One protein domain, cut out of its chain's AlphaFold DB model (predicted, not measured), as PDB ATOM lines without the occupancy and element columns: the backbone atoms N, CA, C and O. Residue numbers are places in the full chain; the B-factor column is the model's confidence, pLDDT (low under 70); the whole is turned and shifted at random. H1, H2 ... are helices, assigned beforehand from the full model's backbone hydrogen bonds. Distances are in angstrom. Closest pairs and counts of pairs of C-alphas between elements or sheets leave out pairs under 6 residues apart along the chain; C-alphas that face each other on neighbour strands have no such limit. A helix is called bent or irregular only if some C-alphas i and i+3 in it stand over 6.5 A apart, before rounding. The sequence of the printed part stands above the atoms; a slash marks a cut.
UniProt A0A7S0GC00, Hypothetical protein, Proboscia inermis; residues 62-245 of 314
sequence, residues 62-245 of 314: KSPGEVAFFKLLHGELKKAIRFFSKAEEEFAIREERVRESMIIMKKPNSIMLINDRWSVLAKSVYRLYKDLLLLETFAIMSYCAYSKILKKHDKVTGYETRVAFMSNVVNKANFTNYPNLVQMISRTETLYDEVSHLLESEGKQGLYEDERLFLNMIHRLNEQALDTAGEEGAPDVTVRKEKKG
ATOM      1  N   LYS A  62      -3.113  73.254 -53.379       70.69
ATOM      2  CA  LYS A  62      -3.372  74.027 -54.607       70.69
ATOM      3  C   LYS A  62      -3.502  73.141 -55.850       70.69
ATOM      4  O   LYS A  62      -3.894  73.636 -56.903       70.69
ATOM      5  N   SER A  63      -3.197  71.846 -55.743       84.62
ATOM      6  CA  SER A  63      -3.407  70.872 -56.816       84.62
ATOM      7  C   SER A  63      -4.844  70.328 -56.772       84.62
ATOM      8  O   SER A  63      -5.228  69.715 -55.771       84.62
ATOM      9  N   PRO A  64      -5.656  70.479 -57.840       87.62
ATOM     10  CA  PRO A  64      -7.025  69.958 -57.858       87.62
ATOM     11  C   PRO A  64      -7.109  68.435 -57.667       87.62
ATOM     12  O   PRO A  64      -8.084  67.946 -57.097       87.62
ATOM     13  N   GLY A  65      -6.087  67.692 -58.112       88.69
ATOM     14  CA  GLY A  65      -6.006  66.236 -57.954       88.69
ATOM     15  C   GLY A  65      -5.803  65.810 -56.499       88.69
ATOM     16  O   GLY A  65      -6.537  64.957 -56.009       88.69
ATOM     17  N   GLU A  66      -4.880  66.463 -55.788       90.94
ATOM     18  CA  GLU A  66      -4.612  66.223 -54.361       90.94
ATOM     19  C   GLU A  66      -5.853  66.534 -53.516       90.94
ATOM     20  O   GLU A  66      -6.313  65.710 -52.723       90.94
ATOM     21  N   VAL A  67      -6.466  67.702 -53.749       90.75
ATOM     22  CA  VAL A  67      -7.694  68.122 -53.058       90.75
ATOM     23  C   VAL A  67      -8.838  67.136 -53.317       90.75
ATOM     24  O   VAL A  67      -9.591  66.825 -52.393       90.75
ATOM     25  N   ALA A  68      -8.968  66.592 -54.532       93.50
ATOM     26  CA  ALA A  68      -9.953  65.554 -54.833       93.50
ATOM     27  C   ALA A  68      -9.638  64.218 -54.131       93.50
ATOM     28  O   ALA A  68     -10.542  63.618 -53.542       93.50
ATOM     29  N   PHE A  69      -8.375  63.779 -54.141       95.25
ATOM     30  CA  PHE A  69      -7.926  62.538 -53.504       95.25
ATOM     31  C   PHE A  69      -8.162  62.554 -51.989       95.25
ATOM     32  O   PHE A  69      -8.872  61.688 -51.474       95.25
ATOM     33  N   PHE A  70      -7.666  63.565 -51.270       95.06
ATOM     34  CA  PHE A  70      -7.837  63.641 -49.815       95.06
ATOM     35  C   PHE A  70      -9.296  63.870 -49.399       95.06
ATOM     36  O   PHE A  70      -9.737  63.331 -48.383       95.06
ATOM     37  N   LYS A  71     -10.091  64.583 -50.207       94.50
ATOM     38  CA  LYS A  71     -11.538  64.730 -49.986       94.50
ATOM     39  C   LYS A  71     -12.288  63.402 -50.118       94.50
ATOM     40  O   LYS A  71     -13.179  63.137 -49.309       94.50
ATOM     41  N   LEU A  72     -11.921  62.559 -51.086       96.94
ATOM     42  CA  LEU A  72     -12.458  61.202 -51.212       96.94
ATOM     43  C   LEU A  72     -11.989  60.311 -50.053       96.94
ATOM     44  O   LEU A  72     -12.812  59.654 -49.421       96.94
ATOM     45  N   LEU A  73     -10.698  60.353 -49.707       96.88
ATOM     46  CA  LEU A  73     -10.109  59.555 -48.627       96.88
ATOM     47  C   LEU A  73     -10.737  59.871 -47.257       96.88
ATOM     48  O   LEU A  73     -11.090  58.956 -46.514       96.88
ATOM     49  N   HIS A  74     -10.969  61.151 -46.944       95.06
ATOM     50  CA  HIS A  74     -11.750  61.564 -45.772       95.06
ATOM     51  C   HIS A  74     -13.222  61.128 -45.846       95.06
ATOM     52  O   HIS A  74     -13.837  60.883 -44.807       95.06
ATOM     53  N   GLY A  75     -13.800  61.044 -47.048       97.12
ATOM     54  CA  GLY A  75     -15.146  60.517 -47.274       97.12
ATOM     55  C   GLY A  75     -15.257  59.048 -46.870       97.12
ATOM     56  O   GLY A  75     -16.118  58.700 -46.061       97.12
ATOM     57  N   GLU A  76     -14.341  58.207 -47.354       98.19
ATOM     58  CA  GLU A  76     -14.284  56.788 -46.984       98.19
ATOM     59  C   GLU A  76     -13.940  56.598 -45.501       98.19
ATOM     60  O   GLU A  76     -14.597  55.810 -44.818       98.19
ATOM     61  N   LEU A  77     -13.020  57.399 -44.950       97.25
ATOM     62  CA  LEU A  77     -12.682  57.348 -43.525       97.25
ATOM     63  C   LEU A  77     -13.896  57.658 -42.635       97.25
ATOM     64  O   LEU A  77     -14.143  56.953 -41.656       97.25
ATOM     65  N   LYS A  78     -14.716  58.653 -43.004       97.81
ATOM     66  CA  LYS A  78     -15.974  58.960 -42.301       97.81
ATOM     67  C   LYS A  78     -17.005  57.828 -42.415       97.81
ATOM     68  O   LYS A  78     -17.736  57.597 -41.451       97.81
ATOM     69  N   LYS A  79     -17.057  57.091 -43.534       98.19
ATOM     70  CA  LYS A  79     -17.891  55.875 -43.650       98.19
ATOM     71  C   LYS A  79     -17.390  54.769 -42.720       98.19
ATOM     72  O   LYS A  79     -18.202  54.208 -41.992       98.19
ATOM     73  N   ALA A  80     -16.083  54.497 -42.708       98.00
ATOM     74  CA  ALA A  80     -15.476  53.460 -41.872       98.00
ATOM     75  C   ALA A  80     -15.681  53.735 -40.373       98.00
ATOM     76  O   ALA A  80     -16.140  52.854 -39.649       98.00
ATOM     77  N   ILE A  81     -15.457  54.980 -39.931       97.88
ATOM     78  CA  ILE A  81     -15.733  55.422 -38.553       97.88
ATOM     79  C   ILE A  81     -17.212  55.213 -38.192       97.88
ATOM     80  O   ILE A  81     -17.521  54.635 -37.148       97.88
ATOM     81  N   ARG A  82     -18.138  55.649 -39.060       98.19
ATOM     82  CA  ARG A  82     -19.586  55.518 -38.824       98.19
ATOM     83  C   ARG A  82     -20.044  54.059 -38.779       98.19
ATOM     84  O   ARG A  82     -20.897  53.735 -37.957       98.19
ATOM     85  N   PHE A  83     -19.510  53.205 -39.653       98.50
ATOM     86  CA  PHE A  83     -19.788  51.770 -39.648       98.50
ATOM     87  C   PHE A  83     -19.308  51.133 -38.342       98.50
ATOM     88  O   PHE A  83     -20.112  50.512 -37.652       98.50
ATOM     89  N   PHE A  84     -18.045  51.364 -37.964       98.44
ATOM     90  CA  PHE A  84     -17.457  50.762 -36.770       98.44
ATOM     91  C   PHE A  84     -18.237  51.116 -35.499       98.44
ATOM     92  O   PHE A  84     -18.660  50.215 -34.783       98.44
ATOM     93  N   SER A  85     -18.525  52.404 -35.261       97.69
ATOM     94  CA  SER A  85     -19.295  52.811 -34.074       97.69
ATOM     95  C   SER A  85     -20.703  52.219 -34.042       97.69
ATOM     96  O   SER A  85     -21.177  51.891 -32.961       97.69
ATOM     97  N   LYS A  86     -21.380  52.063 -35.190       98.31
ATOM     98  CA  LYS A  86     -22.731  51.481 -35.203       98.31
ATOM     99  C   LYS A  86     -22.729  49.963 -35.030       98.31
ATOM    100  O   LYS A  86     -23.639  49.455 -34.385       98.31
ATOM    101  N   ALA A  87     -21.713  49.264 -35.533       98.12
ATOM    102  CA  ALA A  87     -21.529  47.842 -35.265       98.12
ATOM    103  C   ALA A  87     -21.147  47.587 -33.793       98.12
ATOM    104  O   ALA A  87     -21.730  46.714 -33.162       98.12
ATOM    105  N   GLU A  88     -20.239  48.385 -33.216       97.81
ATOM    106  CA  GLU A  88     -19.837  48.272 -31.804       97.81
ATOM    107  C   GLU A  88     -21.023  48.531 -30.851       97.81
ATOM    108  O   GLU A  88     -21.262  47.748 -29.934       97.81
ATOM    109  N   GLU A  89     -21.823  49.571 -31.118       97.88
ATOM    110  CA  GLU A  89     -23.059  49.888 -30.385       97.88
ATOM    111  C   GLU A  89     -24.114  48.775 -30.497       97.88
ATOM    112  O   GLU A  89     -24.705  48.377 -29.492       97.88
ATOM    113  N   GLU A  90     -24.345  48.231 -31.698       97.94
ATOM    114  CA  GLU A  90     -25.285  47.123 -31.882       97.94
ATOM    115  C   GLU A  90     -24.810  45.859 -31.153       97.94
ATOM    116  O   GLU A  90     -25.607  45.174 -30.508       97.94
ATOM    117  N   PHE A  91     -23.515  45.545 -31.219       98.06
ATOM    118  CA  PHE A  91     -22.973  44.325 -30.625       98.06
ATOM    119  C   PHE A  91     -22.923  44.396 -29.097       98.06
ATOM    120  O   PHE A  91     -23.204  43.383 -28.462       98.06
ATOM    121  N   ALA A  92     -22.727  45.577 -28.500       97.38
ATOM    122  CA  ALA A  92     -22.905  45.777 -27.059       97.38
ATOM    123  C   ALA A  92     -24.354  45.488 -26.608       97.38
ATOM    124  O   ALA A  92     -24.578  44.804 -25.610       97.38
ATOM    125  N   ILE A  93     -25.357  45.927 -27.381       97.62
ATOM    126  CA  ILE A  93     -26.778  45.636 -27.102       97.62
ATOM    127  C   ILE A  93     -27.088  44.136 -27.264       97.62
ATOM    128  O   ILE A  93     -27.923  43.589 -26.538       97.62
ATOM    129  N   ARG A  94     -26.432  43.446 -28.208       96.88
ATOM    130  CA  ARG A  94     -26.553  41.986 -28.369       96.88
ATOM    131  C   ARG A  94     -25.878  41.222 -27.220       96.88
ATOM    132  O   ARG A  94     -26.477  40.275 -26.719       96.88
ATOM    133  N   GLU A  95     -24.682  41.637 -26.795       96.19
ATOM    134  CA  GLU A  95     -23.940  41.061 -25.661       96.19
ATOM    135  C   GLU A  95     -24.767  41.115 -24.375       96.19
ATOM    136  O   GLU A  95     -24.940  40.093 -23.711       96.19
ATOM    137  N   GLU A  96     -25.350  42.278 -24.075       95.44
ATOM    138  CA  GLU A  96     -26.195  42.473 -22.896       95.44
ATOM    139  C   GLU A  96     -27.358  41.469 -22.863       95.44
ATOM    140  O   GLU A  96     -27.505  40.722 -21.898       95.44
ATOM    141  N   ARG A  97     -28.111  41.349 -23.964       94.06
ATOM    142  CA  ARG A  97     -29.252  40.418 -24.082       94.06
ATOM    143  C   ARG A  97     -28.854  38.947 -23.954       94.06
ATOM    144  O   ARG A  97     -29.606  38.142 -23.401       94.06
ATOM    145  N   VAL A  98     -27.685  38.576 -24.478       93.00
ATOM    146  CA  VAL A  98     -27.130  37.220 -24.342       93.00
ATOM    147  C   VAL A  98     -26.755  36.948 -22.880       93.00
ATOM    148  O   VAL A  98     -27.107  35.897 -22.341       93.00
ATOM    149  N   ARG A  99     -26.136  37.918 -22.197       92.19
ATOM    150  CA  ARG A  99     -25.787  37.834 -20.772       92.19
ATOM    151  C   ARG A  99     -27.023  37.791 -19.863       92.19
ATOM    152  O   ARG A  99     -27.053  37.002 -18.921       92.19
ATOM    153  N   GLU A 100     -28.058  38.580 -20.145       91.38
ATOM    154  CA  GLU A 100     -29.358  38.501 -19.459       91.38
ATOM    155  C   GLU A 100     -29.996  37.116 -19.635       91.38
ATOM    156  O   GLU A 100     -30.446  36.506 -18.662       91.38
ATOM    157  N   SER A 101     -29.970  36.578 -20.860       88.50
ATOM    158  CA  SER A 101     -30.498  35.244 -21.172       88.50
ATOM    159  C   SER A 101     -29.781  34.145 -20.379       88.50
ATOM    160  O   SER A 101     -30.445  33.286 -19.800       88.50
ATOM    161  N   MET A 102     -28.450  34.214 -20.263       86.75
ATOM    162  CA  MET A 102     -27.651  33.317 -19.414       86.75
ATOM    163  C   MET A 102     -28.071  33.378 -17.939       86.75
ATOM    164  O   MET A 102     -28.252  32.343 -17.298       86.75
ATOM    165  N   ILE A 103     -28.281  34.581 -17.396       87.12
ATOM    166  CA  ILE A 103     -28.731  34.780 -16.005       87.12
ATOM    167  C   ILE A 103     -30.151  34.232 -15.788       87.12
ATOM    168  O   ILE A 103     -30.472  33.773 -14.691       87.12
ATOM    169  N   ILE A 104     -31.012  34.264 -16.807       85.12
ATOM    170  CA  ILE A 104     -32.370  33.709 -16.735       85.12
ATOM    171  C   ILE A 104     -32.347  32.176 -16.799       85.12
ATOM    172  O   ILE A 104     -33.024  31.541 -15.990       85.12
ATOM    173  N   MET A 105     -31.568  31.568 -17.703       77.94
ATOM    174  CA  MET A 105     -31.553  30.105 -17.871       77.94
ATOM    175  C   MET A 105     -30.958  29.360 -16.668       77.94
ATOM    176  O   MET A 105     -31.404  28.256 -16.370       77.94
ATOM    177  N   LYS A 106     -30.056  29.988 -15.902       78.56
ATOM    178  CA  LYS A 106     -29.503  29.431 -14.650       78.56
ATOM    179  C   LYS A 106     -30.479  29.428 -13.454       78.56
ATOM    180  O   LYS A 106     -30.091  29.014 -12.365       78.56
ATOM    181  N   LYS A 107     -31.727  29.907 -13.593       78.94
ATOM    182  CA  LYS A 107     -32.693  29.975 -12.474       78.94
ATOM    183  C   LYS A 107     -33.489  28.666 -12.314       78.94
ATOM    184  O   LYS A 107     -34.074  28.195 -13.290       78.94
ATOM    185  N   PRO A 108     -33.633  28.126 -11.085       59.88
ATOM    186  CA  PRO A 108     -34.216  26.797 -10.850       59.88
ATOM    187  C   PRO A 108     -35.712  26.663 -11.190       59.88
ATOM    188  O   PRO A 108     -36.208  25.549 -11.295       59.88
ATOM    189  N   ASN A 109     -36.439  27.756 -11.444       56.28
ATOM    190  CA  ASN A 109     -37.840  27.686 -11.888       56.28
ATOM    191  C   ASN A 109     -37.998  27.523 -13.419       56.28
ATOM    192  O   ASN A 109     -39.118  27.545 -13.923       56.28
ATOM    193  N   SER A 110     -36.904  27.357 -14.176       57.72
ATOM    194  CA  SER A 110     -36.919  27.197 -15.647       57.72
ATOM    195  C   SER A 110     -37.091  25.734 -16.124       57.72
ATOM    196  O   SER A 110     -37.132  25.463 -17.324       57.72
ATOM    197  N   ILE A 111     -37.177  24.775 -15.193       54.41
ATOM    198  CA  ILE A 111     -36.747  23.376 -15.398       54.41
ATOM    199  C   ILE A 111     -37.480  22.579 -16.498       54.41
ATOM    200  O   ILE A 111     -36.855  21.743 -17.145       54.41
ATOM    201  N   MET A 112     -38.764  22.825 -16.778       47.88
ATOM    202  CA  MET A 112     -39.550  21.939 -17.663       47.88
ATOM    203  C   MET A 112     -39.519  22.264 -19.173       47.88
ATOM    204  O   MET A 112     -40.189  21.583 -19.940       47.88
ATOM    205  N   LEU A 113     -38.760  23.272 -19.629       52.00
ATOM    206  CA  LEU A 113     -38.652  23.640 -21.061       52.00
ATOM    207  C   LEU A 113     -37.194  23.898 -21.502       52.00
ATOM    208  O   LEU A 113     -36.923  24.773 -22.327       52.00
ATOM    209  N   ILE A 114     -36.242  23.177 -20.905       58.00
ATOM    210  CA  ILE A 114     -34.805  23.495 -20.949       58.00
ATOM    211  C   ILE A 114     -34.137  23.267 -22.323       58.00
ATOM    212  O   ILE A 114     -33.379  24.123 -22.785       58.00
ATOM    213  N   ASN A 115     -34.396  22.137 -22.992       61.22
ATOM    214  CA  ASN A 115     -33.436  21.596 -23.970       61.22
ATOM    215  C   ASN A 115     -33.208  22.439 -25.235       61.22
ATOM    216  O   ASN A 115     -32.055  22.660 -25.621       61.22
ATOM    217  N   ASP A 116     -34.272  22.949 -25.853       68.19
ATOM    218  CA  ASP A 116     -34.150  23.778 -27.060       68.19
ATOM    219  C   ASP A 116     -33.646  25.190 -26.736       68.19
ATOM    220  O   ASP A 116     -33.011  25.842 -27.567       68.19
ATOM    221  N   ARG A 117     -33.892  25.670 -25.510       75.44
ATOM    222  CA  ARG A 117     -33.556  27.037 -25.091       75.44
ATOM    223  C   ARG A 117     -32.049  27.228 -24.940       75.44
ATOM    224  O   ARG A 117     -31.531  28.192 -25.503       75.44
ATOM    225  N   TRP A 118     -31.340  26.289 -24.307       79.25
ATOM    226  CA  TRP A 118     -29.869  26.297 -24.303       79.25
ATOM    227  C   TRP A 118     -29.300  26.225 -25.722       79.25
ATOM    228  O   TRP A 118     -28.427  27.015 -26.069       79.25
ATOM    229  N   SER A 119     -29.854  25.364 -26.582       80.12
ATOM    230  CA  SER A 119     -29.433  25.234 -27.987       80.12
ATOM    231  C   SER A 119     -29.603  26.534 -28.794       80.12
ATOM    232  O   SER A 119     -28.780  26.852 -29.654       80.12
ATOM    233  N   VAL A 120     -30.657  27.313 -28.522       84.19
ATOM    234  CA  VAL A 120     -30.883  28.642 -29.122       84.19
ATOM    235  C   VAL A 120     -29.940  29.697 -28.535       84.19
ATOM    236  O   VAL A 120     -29.423  30.532 -29.284       84.19
ATOM    237  N   LEU A 121     -29.672  29.660 -27.227       87.19
ATOM    238  CA  LEU A 121     -28.728  30.573 -26.581       87.19
ATOM    239  C   LEU A 121     -27.294  30.334 -27.072       87.19
ATOM    240  O   LEU A 121     -26.644  31.287 -27.486       87.19
ATOM    241  N   ALA A 122     -26.849  29.081 -27.158       86.88
ATOM    242  CA  ALA A 122     -25.543  28.690 -27.690       86.88
ATOM    243  C   ALA A 122     -25.312  29.230 -29.111       86.88
ATOM    244  O   ALA A 122     -24.333  29.928 -29.374       86.88
ATOM    245  N   LYS A 123     -26.284  29.021 -30.010       87.44
ATOM    246  CA  LYS A 123     -26.269  29.579 -31.374       87.44
ATOM    247  C   LYS A 123     -26.272  31.112 -31.393       87.44
ATOM    248  O   LYS A 123     -25.783  31.708 -32.350       87.44
ATOM    249  N   SER A 124     -26.813  31.762 -30.363       91.69
ATOM    250  CA  SER A 124     -26.826  33.226 -30.238       91.69
ATOM    251  C   SER A 124     -25.484  33.768 -29.734       91.69
ATOM    252  O   SER A 124     -24.991  34.750 -30.290       91.69
ATOM    253  N   VAL A 125     -24.858  33.091 -28.762       92.50
ATOM    254  CA  VAL A 125     -23.489  33.363 -28.285       92.50
ATOM    255  C   VAL A 125     -22.489  33.191 -29.429       92.50
ATOM    256  O   VAL A 125     -21.737  34.118 -29.713       92.50
ATOM    257  N   TYR A 126     -22.532  32.064 -30.152       91.25
ATOM    258  CA  TYR A 126     -21.664  31.824 -31.310       91.25
ATOM    259  C   TYR A 126     -21.808  32.918 -32.377       91.25
ATOM    260  O   TYR A 126     -20.812  33.498 -32.809       91.25
ATOM    261  N   ARG A 127     -23.044  33.253 -32.779       92.69
ATOM    262  CA  ARG A 127     -23.291  34.309 -33.778       92.69
ATOM    263  C   ARG A 127     -22.732  35.660 -33.340       92.69
ATOM    264  O   ARG A 127     -22.130  36.339 -34.165       92.69
ATOM    265  N   LEU A 128     -22.896  36.027 -32.067       95.38
ATOM    266  CA  LEU A 128     -22.311  37.243 -31.505       95.38
ATOM    267  C   LEU A 128     -20.778  37.197 -31.527       95.38
ATOM    268  O   LEU A 128     -20.163  38.142 -32.010       95.38
ATOM    269  N   TYR A 129     -20.167  36.105 -31.059       94.56
ATOM    270  CA  TYR A 129     -18.710  35.945 -31.019       94.56
ATOM    271  C   TYR A 129     -18.108  36.081 -32.424       94.56
ATOM    272  O   TYR A 129     -17.219  36.896 -32.664       94.56
ATOM    273  N   LYS A 130     -18.684  35.357 -33.384       94.69
ATOM    274  CA  LYS A 130     -18.305  35.377 -34.795       94.69
ATOM    275  C   LYS A 130     -18.458  36.773 -35.422       94.69
ATOM    276  O   LYS A 130     -17.577  37.209 -36.158       94.69
ATOM    277  N   ASP A 131     -19.544  37.493 -35.127       96.00
ATOM    278  CA  ASP A 131     -19.759  38.863 -35.619       96.00
ATOM    279  C   ASP A 131     -18.775  39.874 -34.974       96.00
ATOM    280  O   ASP A 131     -18.259  40.748 -35.672       96.00
ATOM    281  N   LEU A 132     -18.437  39.722 -33.684       96.19
ATOM    282  CA  LEU A 132     -17.414  40.523 -32.989       96.19
ATOM    283  C   LEU A 132     -16.014  40.327 -33.598       96.19
ATOM    284  O   LEU A 132     -15.318  41.311 -33.858       96.19
ATOM    285  N   LEU A 133     -15.607  39.081 -33.870       94.69
ATOM    286  CA  LEU A 133     -14.311  38.798 -34.497       94.69
ATOM    287  C   LEU A 133     -14.213  39.386 -35.912       94.69
ATOM    288  O   LEU A 133     -13.164  39.921 -36.269       94.69
ATOM    289  N   LEU A 134     -15.305  39.366 -36.686       95.94
ATOM    290  CA  LEU A 134     -15.376  40.003 -38.009       95.94
ATOM    291  C   LEU A 134     -15.264  41.538 -37.942       95.94
ATOM    292  O   LEU A 134     -14.722  42.153 -38.863       95.94
ATOM    293  N   LEU A 135     -15.734  42.170 -36.861       97.00
ATOM    294  CA  LEU A 135     -15.552  43.608 -36.636       97.00
ATOM    295  C   LEU A 135     -14.100  43.957 -36.267       97.00
ATOM    296  O   LEU A 135     -13.596  44.997 -36.698       97.00
ATOM    297  N   GLU A 136     -13.397  43.070 -35.556       95.44
ATOM    298  CA  GLU A 136     -11.943  43.174 -35.369       95.44
ATOM    299  C   GLU A 136     -11.209  43.010 -36.715       95.44
ATOM    300  O   GLU A 136     -10.361  43.845 -37.044       95.44
ATOM    301  N   THR A 137     -11.590  42.037 -37.558       95.06
ATOM    302  CA  THR A 137     -11.028  41.891 -38.915       95.06
ATOM    303  C   THR A 137     -11.233  43.167 -39.736       95.06
ATOM    304  O   THR A 137     -10.298  43.655 -40.371       95.06
ATOM    305  N   PHE A 138     -12.438  43.750 -39.702       97.00
ATOM    306  CA  PHE A 138     -12.747  45.009 -40.385       97.00
ATOM    307  C   PHE A 138     -11.844  46.160 -39.919       97.00
ATOM    308  O   PHE A 138     -11.350  46.921 -40.755       97.00
ATOM    309  N   ALA A 139     -11.620  46.295 -38.610       96.12
ATOM    310  CA  ALA A 139     -10.803  47.359 -38.036       96.12
ATOM    311  C   ALA A 139      -9.342  47.273 -38.512       96.12
ATOM    312  O   ALA A 139      -8.787  48.244 -39.037       96.12
ATOM    313  N   ILE A 140      -8.762  46.076 -38.421       93.56
ATOM    314  CA  ILE A 140      -7.386  45.785 -38.833       93.56
ATOM    315  C   ILE A 140      -7.215  45.969 -40.350       93.56
ATOM    316  O   ILE A 140      -6.296  46.661 -40.798       93.56
ATOM    317  N   MET A 141      -8.122  45.405 -41.159       93.94
ATOM    318  CA  MET A 141      -8.085  45.563 -42.618       93.94
ATOM    319  C   MET A 141      -8.259  47.022 -43.044       93.94
ATOM    320  O   MET A 141      -7.562  47.466 -43.957       93.94
ATOM    321  N   SER A 142      -9.125  47.787 -42.371       96.44
ATOM    322  CA  SER A 142      -9.307  49.218 -42.632       96.44
ATOM    323  C   SER A 142      -8.016  49.995 -42.385       96.44
ATOM    324  O   SER A 142      -7.582  50.736 -43.266       96.44
ATOM    325  N   TYR A 143      -7.351  49.785 -41.243       96.06
ATOM    326  CA  TYR A 143      -6.066  50.427 -40.946       96.06
ATOM    327  C   TYR A 143      -5.011  50.132 -42.025       96.06
ATOM    328  O   TYR A 143      -4.405  51.044 -42.598       96.06
ATOM    329  N   CYS A 144      -4.851  48.849 -42.360       95.38
ATOM    330  CA  CYS A 144      -3.957  48.389 -43.419       95.38
ATOM    331  C   CYS A 144      -4.297  49.000 -44.788       95.38
ATOM    332  O   CYS A 144      -3.384  49.346 -45.537       95.38
ATOM    333  N   ALA A 145      -5.581  49.163 -45.121       96.44
ATOM    334  CA  ALA A 145      -6.020  49.761 -46.378       96.44
ATOM    335  C   ALA A 145      -5.650  51.250 -46.466       96.44
ATOM    336  O   ALA A 145      -5.064  51.657 -47.471       96.44
ATOM    337  N   TYR A 146      -5.905  52.042 -45.413       97.38
ATOM    338  CA  TYR A 146      -5.510  53.458 -45.370       97.38
ATOM    339  C   TYR A 146      -3.991  53.624 -45.480       97.38
ATOM    340  O   TYR A 146      -3.516  54.391 -46.322       97.38
ATOM    341  N   SER A 147      -3.216  52.843 -44.719       95.94
ATOM    342  CA  SER A 147      -1.753  52.903 -44.797       95.94
ATOM    343  C   SER A 147      -1.246  52.532 -46.198       95.94
ATOM    344  O   SER A 147      -0.396  53.232 -46.747       95.94
ATOM    345  N   LYS A 148      -1.814  51.495 -46.839       96.38
ATOM    346  CA  LYS A 148      -1.397  51.023 -48.174       96.38
ATOM    347  C   LYS A 148      -1.827  51.939 -49.328       96.38
ATOM    348  O   LYS A 148      -1.052  52.072 -50.277       96.38
ATOM    349  N   ILE A 149      -2.990  52.601 -49.274       97.25
ATOM    350  CA  ILE A 149      -3.375  53.571 -50.320       97.25
ATOM    351  C   ILE A 149      -2.523  54.843 -50.245       97.25
ATOM    352  O   ILE A 149      -2.061  55.314 -51.280       97.25
ATOM    353  N   LEU A 150      -2.197  55.325 -49.043       96.12
ATOM    354  CA  LEU A 150      -1.259  56.439 -48.853       96.12
ATOM    355  C   LEU A 150       0.171  56.060 -49.287       96.12
ATOM    356  O   LEU A 150       0.828  56.806 -50.001       96.12
ATOM    357  N   LYS A 151       0.626  54.840 -48.973       95.19
ATOM    358  CA  LYS A 151       1.916  54.278 -49.436       95.19
ATOM    359  C   LYS A 151       1.997  54.126 -50.961       95.19
ATOM    360  O   LYS A 151       3.095  54.080 -51.512       95.19
ATOM    361  N   LYS A 152       0.852  54.013 -51.646       96.50
ATOM    362  CA  LYS A 152       0.749  54.052 -53.115       96.50
ATOM    363  C   LYS A 152       0.737  55.493 -53.629       96.50
ATOM    364  O   LYS A 152       1.415  55.755 -54.614       96.50
ATOM    365  N   HIS A 153       0.010  56.392 -52.966       95.31
ATOM    366  CA  HIS A 153      -0.043  57.817 -53.286       95.31
ATOM    367  C   HIS A 153       1.356  58.444 -53.291       95.31
ATOM    368  O   HIS A 153       1.823  58.880 -54.340       95.31
ATOM    369  N   ASP A 154       2.064  58.354 -52.163       94.81
ATOM    370  CA  ASP A 154       3.403  58.922 -51.972       94.81
ATOM    371  C   ASP A 154       4.415  58.412 -53.020       94.81
ATOM    372  O   ASP A 154       5.244  59.162 -53.531       94.81
ATOM    373  N   LYS A 155       4.300  57.136 -53.421       94.44
ATOM    374  CA  LYS A 155       5.127  56.523 -54.478       94.44
ATOM    375  C   LYS A 155       4.835  57.023 -55.896       94.44
ATOM    376  O   LYS A 155       5.672  56.817 -56.770       94.44
ATOM    377  N   VAL A 156       3.657  57.589 -56.147       93.38
ATOM    378  CA  VAL A 156       3.223  58.065 -57.473       93.38
ATOM    379  C   VAL A 156       3.400  59.577 -57.604       93.38
ATOM    380  O   VAL A 156       3.772  60.046 -58.675       93.38
ATOM    381  N   THR A 157       3.164  60.335 -56.531       89.69
ATOM    382  CA  THR A 157       3.247  61.807 -56.536       89.69
ATOM    383  C   THR A 157       4.589  62.345 -56.037       89.69
ATOM    384  O   THR A 157       4.948  63.477 -56.355       89.69
ATOM    385  N   GLY A 158       5.349  61.553 -55.271       89.38
ATOM    386  CA  GLY A 158       6.592  61.987 -54.629       89.38
ATOM    387  C   GLY A 158       6.386  62.849 -53.377       89.38
ATOM    388  O   GLY A 158       7.363  63.337 -52.812       89.38
ATOM    389  N   TYR A 159       5.140  63.044 -52.934       89.00
ATOM    390  CA  TYR A 159       4.823  63.685 -51.657       89.00
ATOM    391  C   TYR A 159       4.953  62.692 -50.489       89.00
ATOM    392  O   TYR A 159       4.778  61.493 -50.669       89.00
ATOM    393  N   GLU A 160       5.215  63.185 -49.277       89.69
ATOM    394  CA  GLU A 160       5.289  62.368 -48.053       89.69
ATOM    395  C   GLU A 160       4.020  62.570 -47.205       89.69
ATOM    396  O   GLU A 160       4.022  63.225 -46.163       89.69
ATOM    397  N   THR A 161       2.884  62.063 -47.693       92.19
ATOM    398  CA  THR A 161       1.565  62.311 -47.082       92.19
ATOM    399  C   THR A 161       1.139  61.224 -46.098       92.19
ATOM    400  O   THR A 161       0.379  61.505 -45.167       92.19
ATOM    401  N   ARG A 162       1.645  59.990 -46.249       93.94
ATOM    402  CA  ARG A 162       1.270  58.839 -45.413       93.94
ATOM    403  C   ARG A 162       1.514  59.091 -43.937       93.94
ATOM    404  O   ARG A 162       0.620  58.836 -43.139       93.94
ATOM    405  N   VAL A 163       2.701  59.575 -43.569       91.06
ATOM    406  CA  VAL A 163       3.073  59.778 -42.159       91.06
ATOM    407  C   VAL A 163       2.114  60.773 -41.504       91.06
ATOM    408  O   VAL A 163       1.462  60.433 -40.517       91.06
ATOM    409  N   ALA A 164       1.949  61.949 -42.117       90.06
ATOM    410  CA  ALA A 164       1.089  63.011 -41.609       90.06
ATOM    411  C   ALA A 164      -0.390  62.593 -41.529       90.06
ATOM    412  O   ALA A 164      -1.027  62.817 -40.500       90.06
ATOM    413  N   PHE A 165      -0.949  61.964 -42.571       93.94
ATOM    414  CA  PHE A 165      -2.365  61.576 -42.586       93.94
ATOM    415  C   PHE A 165      -2.661  60.404 -41.634       93.94
ATOM    416  O   PHE A 165      -3.695  60.399 -40.957       93.94
ATOM    417  N   MET A 166      -1.752  59.427 -41.523       95.00
ATOM    418  CA  MET A 166      -1.917  58.323 -40.575       95.00
ATOM    419  C   MET A 166      -1.857  58.826 -39.128       95.00
ATOM    420  O   MET A 166      -2.784  58.545 -38.372       95.00
ATOM    421  N   SER A 167      -0.852  59.627 -38.745       92.56
ATOM    422  CA  SER A 167      -0.741  60.135 -37.367       92.56
ATOM    423  C   SER A 167      -1.856  61.122 -37.005       92.56
ATOM    424  O   SER A 167      -2.460  61.019 -35.934       92.56
ATOM    425  N   ASN A 168      -2.188  62.058 -37.901       89.94
ATOM    426  CA  ASN A 168      -3.117  63.138 -37.575       89.94
ATOM    427  C   ASN A 168      -4.591  62.825 -37.817       89.94
ATOM    428  O   ASN A 168      -5.424  63.540 -37.252       89.94
ATOM    429  N   VAL A 169      -4.921  61.794 -38.600       93.88
ATOM    430  CA  VAL A 169      -6.310  61.483 -38.972       93.88
ATOM    431  C   VAL A 169      -6.679  60.032 -38.656       93.88
ATOM    432  O   VAL A 169      -7.612  59.803 -37.889       93.88
ATOM    433  N   VAL A 170      -5.960  59.042 -39.198       95.12
ATOM    434  CA  VAL A 170      -6.358  57.619 -39.079       95.12
ATOM    435  C   VAL A 170      -6.110  57.069 -37.673       95.12
ATOM    436  O   VAL A 170      -6.964  56.366 -37.135       95.12
ATOM    437  N   ASN A 171      -5.014  57.455 -37.018       93.88
ATOM    438  CA  ASN A 171      -4.714  57.073 -35.633       93.88
ATOM    439  C   ASN A 171      -5.708  57.652 -34.605       93.88
ATOM    440  O   ASN A 171      -5.707  57.221 -33.456       93.88
ATOM    441  N   LYS A 172      -6.580  58.587 -35.014       93.25
ATOM    442  CA  LYS A 172      -7.657  59.170 -34.192       93.25
ATOM    443  C   LYS A 172      -9.037  58.556 -34.490       93.25
ATOM    444  O   LYS A 172     -10.036  58.996 -33.927       93.25
ATOM    445  N   ALA A 173      -9.115  57.561 -35.379       94.75
ATOM    446  CA  ALA A 173     -10.344  56.827 -35.665       94.75
ATOM    447  C   ALA A 173     -10.642  55.769 -34.586       94.75
ATOM    448  O   ALA A 173      -9.743  55.085 -34.102       94.75
ATOM    449  N   ASN A 174     -11.927  55.581 -34.279       93.56
ATOM    450  CA  ASN A 174     -12.445  54.547 -33.372       93.56
ATOM    451  C   ASN A 174     -11.978  53.121 -33.732       93.56
ATOM    452  O   ASN A 174     -11.557  52.372 -32.860       93.56
ATOM    453  N   PHE A 175     -11.957  52.759 -35.017       94.44
ATOM    454  CA  PHE A 175     -11.457  51.455 -35.462       94.44
ATOM    455  C   PHE A 175      -9.928  51.303 -35.333       94.44
ATOM    456  O   PHE A 175      -9.408  50.209 -35.532       94.44
ATOM    457  N   THR A 176      -9.185  52.360 -34.989       93.12
ATOM    458  CA  THR A 176      -7.732  52.281 -34.766       93.12
ATOM    459  C   THR A 176      -7.379  52.034 -33.295       93.12
ATOM    460  O   THR A 176      -6.349  51.420 -33.018       93.12
ATOM    461  N   ASN A 177      -8.244  52.401 -32.340       90.81
ATOM    462  CA  ASN A 177      -8.148  51.951 -30.946       90.81
ATOM    463  C   ASN A 177      -9.540  51.629 -30.372       90.81
ATOM    464  O   ASN A 177     -10.350  52.524 -30.145       90.81
ATOM    465  N   TYR A 178      -9.786  50.335 -30.143       94.12
ATOM    466  CA  TYR A 178     -11.100  49.749 -29.861       94.12
ATOM    467  C   TYR A 178     -11.111  48.910 -28.562       94.12
ATOM    468  O   TYR A 178     -11.345  47.698 -28.589       94.12
ATOM    469  N   PRO A 179     -10.853  49.514 -27.384       92.69
ATOM    470  CA  PRO A 179     -10.733  48.771 -26.128       92.69
ATOM    471  C   PRO A 179     -12.054  48.120 -25.690       92.69
ATOM    472  O   PRO A 179     -12.023  47.126 -24.965       92.69
ATOM    473  N   ASN A 180     -13.199  48.654 -26.132       94.12
ATOM    474  CA  ASN A 180     -14.529  48.117 -25.840       94.12
ATOM    475  C   ASN A 180     -14.761  46.806 -26.603       94.12
ATOM    476  O   ASN A 180     -15.069  45.792 -25.983       94.12
ATOM    477  N   LEU A 181     -14.524  46.790 -27.921       95.56
ATOM    478  CA  LEU A 181     -14.569  45.574 -28.738       95.56
ATOM    479  C   LEU A 181     -13.652  44.458 -28.206       95.56
ATOM    480  O   LEU A 181     -14.110  43.326 -28.076       95.56
ATOM    481  N   VAL A 182     -12.406  44.760 -27.812       93.12
ATOM    482  CA  VAL A 182     -11.505  43.750 -27.207       93.12
ATOM    483  C   VAL A 182     -12.108  43.156 -25.922       93.12
ATOM    484  O   VAL A 182     -12.036  41.948 -25.701       93.12
ATOM    485  N   GLN A 183     -12.761  43.979 -25.094       94.56
ATOM    486  CA  GLN A 183     -13.460  43.508 -23.894       94.56
ATOM    487  C   GLN A 183     -14.742  42.725 -24.208       94.56
ATOM    488  O   GLN A 183     -15.067  41.808 -23.460       94.56
ATOM    489  N   MET A 184     -15.490  43.068 -25.264       95.75
ATOM    490  CA  MET A 184     -16.660  42.290 -25.714       95.75
ATOM    491  C   MET A 184     -16.255  40.913 -26.243       95.75
ATOM    492  O   MET A 184     -16.914  39.924 -25.933       95.75
ATOM    493  N   ILE A 185     -15.151  40.832 -26.994       94.81
ATOM    494  CA  ILE A 185     -14.594  39.571 -27.501       94.81
ATOM    495  C   ILE A 185     -14.279  38.631 -26.331       94.81
ATOM    496  O   ILE A 185     -14.867  37.558 -26.254       94.81
ATOM    497  N   SER A 186     -13.457  39.060 -25.367       93.44
ATOM    498  CA  SER A 186     -13.045  38.209 -24.234       93.44
ATOM    499  C   SER A 186     -14.198  37.821 -23.287       93.44
ATOM    500  O   SER A 186     -14.226  36.717 -22.730       93.44
ATOM    501  N   ARG A 187     -15.202  38.694 -23.120       94.25
ATOM    502  CA  ARG A 187     -16.413  38.370 -22.346       94.25
ATOM    503  C   ARG A 187     -17.325  37.393 -23.090       94.25
ATOM    504  O   ARG A 187     -17.806  36.448 -22.476       94.25
ATOM    505  N   THR A 188     -17.514  37.564 -24.399       94.12
ATOM    506  CA  THR A 188     -18.325  36.646 -25.218       94.12
ATOM    507  C   THR A 188     -17.654  35.279 -25.373       94.12
ATOM    508  O   THR A 188     -18.340  34.266 -25.328       94.12
ATOM    509  N   GLU A 189     -16.326  35.237 -25.466       91.94
ATOM    510  CA  GLU A 189     -15.508  34.019 -25.405       91.94
ATOM    511  C   GLU A 189     -15.747  33.240 -24.100       91.94
ATOM    512  O   GLU A 189     -16.087  32.063 -24.134       91.94
ATOM    513  N   THR A 190     -15.718  33.921 -22.949       91.62
ATOM    514  CA  THR A 190     -16.017  33.293 -21.647       91.62
ATOM    515  C   THR A 190     -17.456  32.743 -21.577       91.62
ATOM    516  O   THR A 190     -17.695  31.696 -20.977       91.62
ATOM    517  N   LEU A 191     -18.429  33.414 -22.213       90.44
ATOM    518  CA  LEU A 191     -19.807  32.912 -22.333       90.44
ATOM    519  C   LEU A 191     -19.921  31.731 -23.317       90.44
ATOM    520  O   LEU A 191     -20.785  30.876 -23.140       90.44
ATOM    521  N   TYR A 192     -19.070  31.678 -24.346       90.12
ATOM    522  CA  TYR A 192     -19.006  30.581 -25.312       90.12
ATOM    523  C   TYR A 192     -18.483  29.299 -24.657       90.12
ATOM    524  O   TYR A 192     -19.099  28.243 -24.819       90.12
ATOM    525  N   ASP A 193     -17.413  29.402 -23.864       88.50
ATOM    526  CA  ASP A 193     -16.864  28.289 -23.079       88.50
ATOM    527  C   ASP A 193     -17.902  27.741 -22.088       88.50
ATOM    528  O   ASP A 193     -18.176  26.540 -22.065       88.50
ATOM    529  N   GLU A 194     -18.551  28.625 -21.317       87.69
ATOM    530  CA  GLU A 194     -19.547  28.217 -20.321       87.69
ATOM    531  C   GLU A 194     -20.741  27.485 -20.956       87.69
ATOM    532  O   GLU A 194     -21.170  26.449 -20.448       87.69
ATOM    533  N   VAL A 195     -21.270  27.975 -22.083       85.81
ATOM    534  CA  VAL A 195     -22.389  27.301 -22.766       85.81
ATOM    535  C   VAL A 195     -21.955  26.001 -23.448       85.81
ATOM    536  O   VAL A 195     -22.741  25.054 -23.479       85.81
ATOM    537  N   SER A 196     -20.720  25.922 -23.951       84.38
ATOM    538  CA  SER A 196     -20.182  24.689 -24.538       84.38
ATOM    539  C   SER A 196     -20.117  23.575 -23.491       84.38
ATOM    540  O   SER A 196     -20.730  22.524 -23.684       84.38
ATOM    541  N   HIS A 197     -19.506  23.844 -22.334       83.94
ATOM    542  CA  HIS A 197     -19.419  22.881 -21.233       83.94
ATOM    543  C   HIS A 197     -20.782  22.501 -20.640       83.94
ATOM    544  O   HIS A 197     -20.982  21.348 -20.257       83.94
ATOM    545  N   LEU A 198     -21.752  23.423 -20.601       82.69
ATOM    546  CA  LEU A 198     -23.117  23.090 -20.183       82.69
ATOM    547  C   LEU A 198     -23.784  22.103 -21.156       82.69
ATOM    548  O   LEU A 198     -24.318  21.091 -20.703       82.69
ATOM    549  N   LEU A 199     -23.700  22.330 -22.473       80.06
ATOM    550  CA  LEU A 199     -24.244  21.406 -23.481       80.06
ATOM    551  C   LEU A 199     -23.560  20.028 -23.452       80.06
ATOM    552  O   LEU A 199     -24.245  19.007 -23.541       80.06
ATOM    553  N   GLU A 200     -22.236  20.006 -23.285       79.44
ATOM    554  CA  GLU A 200     -21.437  18.787 -23.105       79.44
ATOM    555  C   GLU A 200     -21.906  18.005 -21.859       79.44
ATOM    556  O   GLU A 200     -22.145  16.799 -21.936       79.44
ATOM    557  N   SER A 201     -22.140  18.692 -20.732       77.94
ATOM    558  CA  SER A 201     -22.621  18.075 -19.483       77.94
ATOM    559  C   SER A 201     -24.063  17.550 -19.549       77.94
ATOM    560  O   SER A 201     -24.396  16.577 -18.875       77.94
ATOM    561  N   GLU A 202     -24.914  18.144 -20.394       71.75
ATOM    562  CA  GLU A 202     -26.284  17.679 -20.654       71.75
ATOM    563  C   GLU A 202     -26.337  16.522 -21.680       71.75
ATOM    564  O   GLU A 202     -27.426  16.118 -22.097       71.75
ATOM    565  N   GLY A 203     -25.184  15.981 -22.101       62.78
ATOM    566  CA  GLY A 203     -25.087  14.834 -23.010       62.78
ATOM    567  C   GLY A 203     -25.519  15.133 -24.448       62.78
ATOM    568  O   GLY A 203     -25.889  14.222 -25.191       62.78
ATOM    569  N   LYS A 204     -25.521  16.410 -24.842       64.75
ATOM    570  CA  LYS A 204     -25.918  16.860 -26.181       64.75
ATOM    571  C   LYS A 204     -24.706  16.926 -27.102       64.75
ATOM    572  O   LYS A 204     -23.567  17.038 -26.660       64.75
ATOM    573  N   GLN A 205     -24.964  16.949 -28.408       62.72
ATOM    574  CA  GLN A 205     -23.996  17.544 -29.327       62.72
ATOM    575  C   GLN A 205     -23.806  19.012 -28.918       62.72
ATOM    576  O   GLN A 205     -24.789  19.743 -28.770       62.72
ATOM    577  N   GLY A 206     -22.554  19.412 -28.685       61.06
ATOM    578  CA  GLY A 206     -22.195  20.793 -28.367       61.06
ATOM    579  C   GLY A 206     -22.378  21.731 -29.565       61.06
ATOM    580  O   GLY A 206     -23.037  21.400 -30.554       61.06
ATOM    581  N   LEU A 207     -21.766  22.915 -29.497       65.12
ATOM    582  CA  LEU A 207     -21.630  23.761 -30.687       65.12
ATOM    583  C   LEU A 207     -20.793  23.035 -31.748       65.12
ATOM    584  O   LEU A 207     -19.875  22.285 -31.406       65.12
ATOM    585  N   TYR A 208     -21.160  23.208 -33.020       69.50
ATOM    586  CA  TYR A 208     -20.655  22.359 -34.102       69.50
ATOM    587  C   TYR A 208     -19.142  22.554 -34.265       69.50
ATOM    588  O   TYR A 208     -18.637  23.669 -34.137       69.50
ATOM    589  N   GLU A 209     -18.406  21.493 -34.608       73.06
ATOM    590  CA  GLU A 209     -16.956  21.610 -34.838       73.06
ATOM    591  C   GLU A 209     -16.634  22.615 -35.954       73.06
ATOM    592  O   GLU A 209     -15.698  23.397 -35.820       73.06
ATOM    593  N   ASP A 210     -17.476  22.705 -36.988       77.00
ATOM    594  CA  ASP A 210     -17.392  23.744 -38.022       77.00
ATOM    595  C   ASP A 210     -17.431  25.170 -37.435       77.00
ATOM    596  O   ASP A 210     -16.729  26.062 -37.912       77.00
ATOM    597  N   GLU A 211     -18.220  25.398 -36.377       82.38
ATOM    598  CA  GLU A 211     -18.338  26.688 -35.684       82.38
ATOM    599  C   GLU A 211     -17.074  26.981 -34.847       82.38
ATOM    600  O   GLU A 211     -16.543  28.095 -34.917       82.38
ATOM    601  N   ARG A 212     -16.517  25.977 -34.145       80.56
ATOM    602  CA  ARG A 212     -15.227  26.086 -33.424       80.56
ATOM    603  C   ARG A 212     -14.061  26.353 -34.384       80.56
ATOM    604  O   ARG A 212     -13.264  27.269 -34.165       80.56
ATOM    605  N   LEU A 213     -13.967  25.582 -35.467       82.06
ATOM    606  CA  LEU A 213     -12.939  25.713 -36.502       82.06
ATOM    607  C   LEU A 213     -12.999  27.088 -37.183       82.06
ATOM    608  O   LEU A 213     -11.955  27.698 -37.419       82.06
ATOM    609  N   PHE A 214     -14.199  27.614 -37.441       86.19
ATOM    610  CA  PHE A 214     -14.380  28.937 -38.036       86.19
ATOM    611  C   PHE A 214     -13.909  30.075 -37.113       86.19
ATOM    612  O   PHE A 214     -13.223  30.987 -37.579       86.19
ATOM    613  N   LEU A 215     -14.204  30.010 -35.806       87.31
ATOM    614  CA  LEU A 215     -13.695  30.977 -34.819       87.31
ATOM    615  C   LEU A 215     -12.162  30.949 -34.738       87.31
ATOM    616  O   LEU A 215     -11.521  31.994 -34.859       87.31
ATOM    617  N   ASN A 216     -11.573  29.756 -34.607       84.75
ATOM    618  CA  ASN A 216     -10.120  29.568 -34.563       84.75
ATOM    619  C   ASN A 216      -9.432  30.071 -35.847       84.75
ATOM    620  O   ASN A 216      -8.369  30.692 -35.788       84.75
ATOM    621  N   MET A 217     -10.054  29.862 -37.012       87.31
ATOM    622  CA  MET A 217      -9.565  30.389 -38.287       87.31
ATOM    623  C   MET A 217      -9.582  31.925 -38.320       87.31
ATOM    624  O   MET A 217      -8.580  32.520 -38.720       87.31
ATOM    625  N   ILE A 218     -10.673  32.579 -37.896       88.94
ATOM    626  CA  ILE A 218     -10.737  34.050 -37.879       88.94
ATOM    627  C   ILE A 218      -9.758  34.637 -36.861       88.94
ATOM    628  O   ILE A 218      -9.083  35.606 -37.197       88.94
ATOM    629  N   HIS A 219      -9.609  34.053 -35.667       84.19
ATOM    630  CA  HIS A 219      -8.604  34.509 -34.695       84.19
ATOM    631  C   HIS A 219      -7.200  34.528 -35.298       84.19
ATOM    632  O   HIS A 219      -6.554  35.575 -35.300       84.19
ATOM    633  N   ARG A 220      -6.766  33.417 -35.910       86.06
ATOM    634  CA  ARG A 220      -5.433  33.326 -36.525       86.06
ATOM    635  C   ARG A 220      -5.260  34.285 -37.710       86.06
ATOM    636  O   ARG A 220      -4.166  34.800 -37.929       86.06
ATOM    637  N   LEU A 221      -6.325  34.551 -38.474       87.62
ATOM    638  CA  LEU A 221      -6.315  35.564 -39.537       87.62
ATOM    639  C   LEU A 221      -6.237  36.992 -38.976       87.62
ATOM    640  O   LEU A 221      -5.495  37.812 -39.516       87.62
ATOM    641  N   ASN A 222      -6.945  37.288 -37.882       88.56
ATOM    642  CA  ASN A 222      -6.878  38.580 -37.200       88.56
ATOM    643  C   ASN A 222      -5.480  38.823 -36.624       88.56
ATOM    644  O   ASN A 222      -4.971  39.930 -36.754       88.56
ATOM    645  N   GLU A 223      -4.822  37.811 -36.054       86.12
ATOM    646  CA  GLU A 223      -3.438  37.916 -35.569       86.12
ATOM    647  C   GLU A 223      -2.449  38.220 -36.704       86.12
ATOM    648  O   GLU A 223      -1.729  39.215 -36.637       86.12
ATOM    649  N   GLN A 224      -2.483  37.454 -37.800       87.06
ATOM    650  CA  GLN A 224      -1.631  37.688 -38.980       87.06
ATOM    651  C   GLN A 224      -1.875  39.070 -39.622       87.06
ATOM    652  O   GLN A 224      -0.948  39.744 -40.088       87.06
ATOM    653  N   ALA A 225      -3.128  39.528 -39.634       85.56
ATOM    654  CA  ALA A 225      -3.475  40.861 -40.107       85.56
ATOM    655  C   ALA A 225      -3.024  41.965 -39.127       85.56
ATOM    656  O   ALA A 225      -2.630  43.044 -39.574       85.56
ATOM    657  N   LEU A 226      -3.053  41.711 -37.813       86.00
ATOM    658  CA  LEU A 226      -2.609  42.645 -36.772       86.00
ATOM    659  C   LEU A 226      -1.082  42.806 -36.776       86.00
ATOM    660  O   LEU A 226      -0.594  43.920 -36.594       86.00
ATOM    661  N   ASP A 227      -0.339  41.738 -37.071       84.31
ATOM    662  CA  ASP A 227       1.105  41.785 -37.341       84.31
ATOM    663  C   ASP A 227       1.407  42.722 -38.513       84.31
ATOM    664  O   ASP A 227       2.168  43.681 -38.378       84.31
ATOM    665  N   THR A 228       0.702  42.515 -39.631       85.56
ATOM    666  CA  THR A 228       0.787  43.371 -40.824       85.56
ATOM    667  C   THR A 228       0.429  44.833 -40.508       85.56
ATOM    668  O   THR A 228       1.019  45.758 -41.068       85.56
ATOM    669  N   ALA A 229      -0.531  45.074 -39.608       82.12
ATOM    670  CA  ALA A 229      -0.893  46.420 -39.168       82.12
ATOM    671  C   ALA A 229       0.203  47.058 -38.296       82.12
ATOM    672  O   ALA A 229       0.478  48.249 -38.447       82.12
ATOM    673  N   GLY A 230       0.864  46.274 -37.439       82.12
ATOM    674  CA  GLY A 230       2.028  46.699 -36.659       82.12
ATOM    675  C   GLY A 230       3.197  47.134 -37.547       82.12
ATOM    676  O   GLY A 230       3.732  48.223 -37.350       82.12
ATOM    677  N   GLU A 231       3.526  46.357 -38.583       84.12
ATOM    678  CA  GLU A 231       4.531  46.731 -39.596       84.12
ATOM    679  C   GLU A 231       4.161  48.014 -40.363       84.12
ATOM    680  O   GLU A 231       5.027  48.819 -40.711       84.12
ATOM    681  N   GLU A 232       2.870  48.235 -40.625       82.81
ATOM    682  CA  GLU A 232       2.376  49.457 -41.267       82.81
ATOM    683  C   GLU A 232       2.243  50.659 -40.303       82.81
ATOM    684  O   GLU A 232       1.935  51.758 -40.777       82.81
ATOM    685  N   GLY A 233       2.532  50.492 -39.002       81.50
ATOM    686  CA  GLY A 233       2.633  51.565 -37.999       81.50
ATOM    687  C   GLY A 233       1.456  51.707 -37.020       81.50
ATOM    688  O   GLY A 233       1.299  52.775 -36.424       81.50
ATOM    689  N   ALA A 234       0.618  50.679 -36.858       80.44
ATOM    690  CA  ALA A 234      -0.580  50.749 -36.018       80.44
ATOM    691  C   ALA A 234      -0.273  50.965 -34.520       80.44
ATOM    692  O   ALA A 234       0.531  50.227 -33.942       80.44
ATOM    693  N   PRO A 235      -0.946  51.922 -33.849       71.56
ATOM    694  CA  PRO A 235      -0.813  52.103 -32.410       71.56
ATOM    695  C   PRO A 235      -1.488  50.961 -31.634       71.56
ATOM    696  O   PRO A 235      -2.498  50.394 -32.059       71.56
ATOM    697  N   ASP A 236      -0.954  50.678 -30.445       66.62
ATOM    698  CA  ASP A 236      -1.530  49.752 -29.458       66.62
ATOM    699  C   ASP A 236      -1.662  48.284 -29.937       66.62
ATOM    700  O   ASP A 236      -2.567  47.548 -29.546       66.62
ATOM    701  N   VAL A 237      -0.771  47.832 -30.828       67.19
ATOM    702  CA  VAL A 237      -0.716  46.423 -31.277       67.19
ATOM    703  C   VAL A 237      -0.170  45.489 -30.189       67.19
ATOM    704  O   VAL A 237      -0.647  44.364 -30.051       67.19
ATOM    705  N   THR A 238       0.797  45.939 -29.384       57.66
ATOM    706  CA  THR A 238       1.435  45.116 -28.339       57.66
ATOM    707  C   THR A 238       0.464  44.738 -27.222       57.66
ATOM    708  O   THR A 238       0.308  43.556 -26.939       57.66
ATOM    709  N   VAL A 239      -0.281  45.700 -26.670       60.19
ATOM    710  CA  VAL A 239      -1.251  45.454 -25.583       60.19
ATOM    711  C   VAL A 239      -2.406  44.553 -26.045       60.19
ATOM    712  O   VAL A 239      -2.929  43.752 -25.266       60.19
ATOM    713  N   ARG A 240      -2.793  44.626 -27.329       64.94
ATOM    714  CA  ARG A 240      -3.747  43.678 -27.936       64.94
ATOM    715  C   ARG A 240      -3.196  42.251 -27.967       64.94
ATOM    716  O   ARG A 240      -3.932  41.327 -27.629       64.94
ATOM    717  N   LYS A 241      -1.919  42.065 -28.327       60.12
ATOM    718  CA  LYS A 241      -1.253  40.750 -28.300       60.12
ATOM    719  C   LYS A 241      -1.114  40.200 -26.885       60.12
ATOM    720  O   LYS A 241      -1.472  39.053 -26.656       60.12
ATOM    721  N   GLU A 242      -0.651  41.012 -25.937       56.41
ATOM    722  CA  GLU A 242      -0.462  40.614 -24.531       56.41
ATOM    723  C   GLU A 242      -1.763  40.102 -23.894       56.41
ATOM    724  O   GLU A 242      -1.746  39.133 -23.137       56.41
ATOM    725  N   LYS A 243      -2.911  40.691 -24.256       56.53
ATOM    726  CA  LYS A 243      -4.235  40.238 -23.797       56.53
ATOM    727  C   LYS A 243      -4.722  38.938 -24.447       56.53
ATOM    728  O   LYS A 243      -5.544  38.266 -23.832       56.53
ATOM    729  N   LYS A 244      -4.239  38.576 -25.643       55.78
ATOM    730  CA  LYS A 244      -4.565  37.300 -26.315       55.78
ATOM    731  C   LYS A 244      -3.599  36.174 -25.925       55.78
ATOM    732  O   LYS A 244      -4.042  35.085 -25.583       55.78
ATOM    733  N   GLY A 245      -2.296  36.451 -25.863       46.22
ATOM    734  CA  GLY A 245      -1.235  35.477 -25.555       46.22
ATOM    735  C   GLY A 245      -1.208  34.925 -24.121       46.22
ATOM    736  O   GLY A 245      -0.264  34.231 -23.758       46.22
TER     737      GLY A 245
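Overview. This is residues 62 to 245 of the 314 residues of the protein "Hypothetical protein" of Proboscia inermis (UniProt A0A7S0GC00). A long rod: H1 and H2 make a long helical hairpin, and H4 and H5 pack on H2. Short H3 folds back on H2, and short H6 on H5. The 184 printed residues, class all helix, hold six named helices, H1 to H6, and are loose: radius of gyration of the C-alphas 20.6 A, spans 73 by 26 by 25 A.

Along the chain. H1, residues 64 to 105, 61.6 A, begins at C-alpha 64, (-7.025, 69.958, -57.858). H2, residues 108 to 157, 68.7 A, is irregular: C-alphas 112 and 115 are 8.8 A apart. H3 is residues 161 to 168, H4 179 to 201, H5 209 to 231, H6 237 to 244.

Arrangement. H1, H2 and H4 form an up-and-down bundle, each running against the one before. H2 touches H5, closest C-alphas Thr 137 and Asn 222, 5.6 A, at a shallow tilt of 28 degrees, the same way. Every O i to N i+4 pair is within hydrogen-bond range except in H2, 38 of 46.

Size, cuts and confidence. The printed part has no cut and no long link. pLDDT is under 70 at residues 108 to 116, 203 to 208 and 236 to 245.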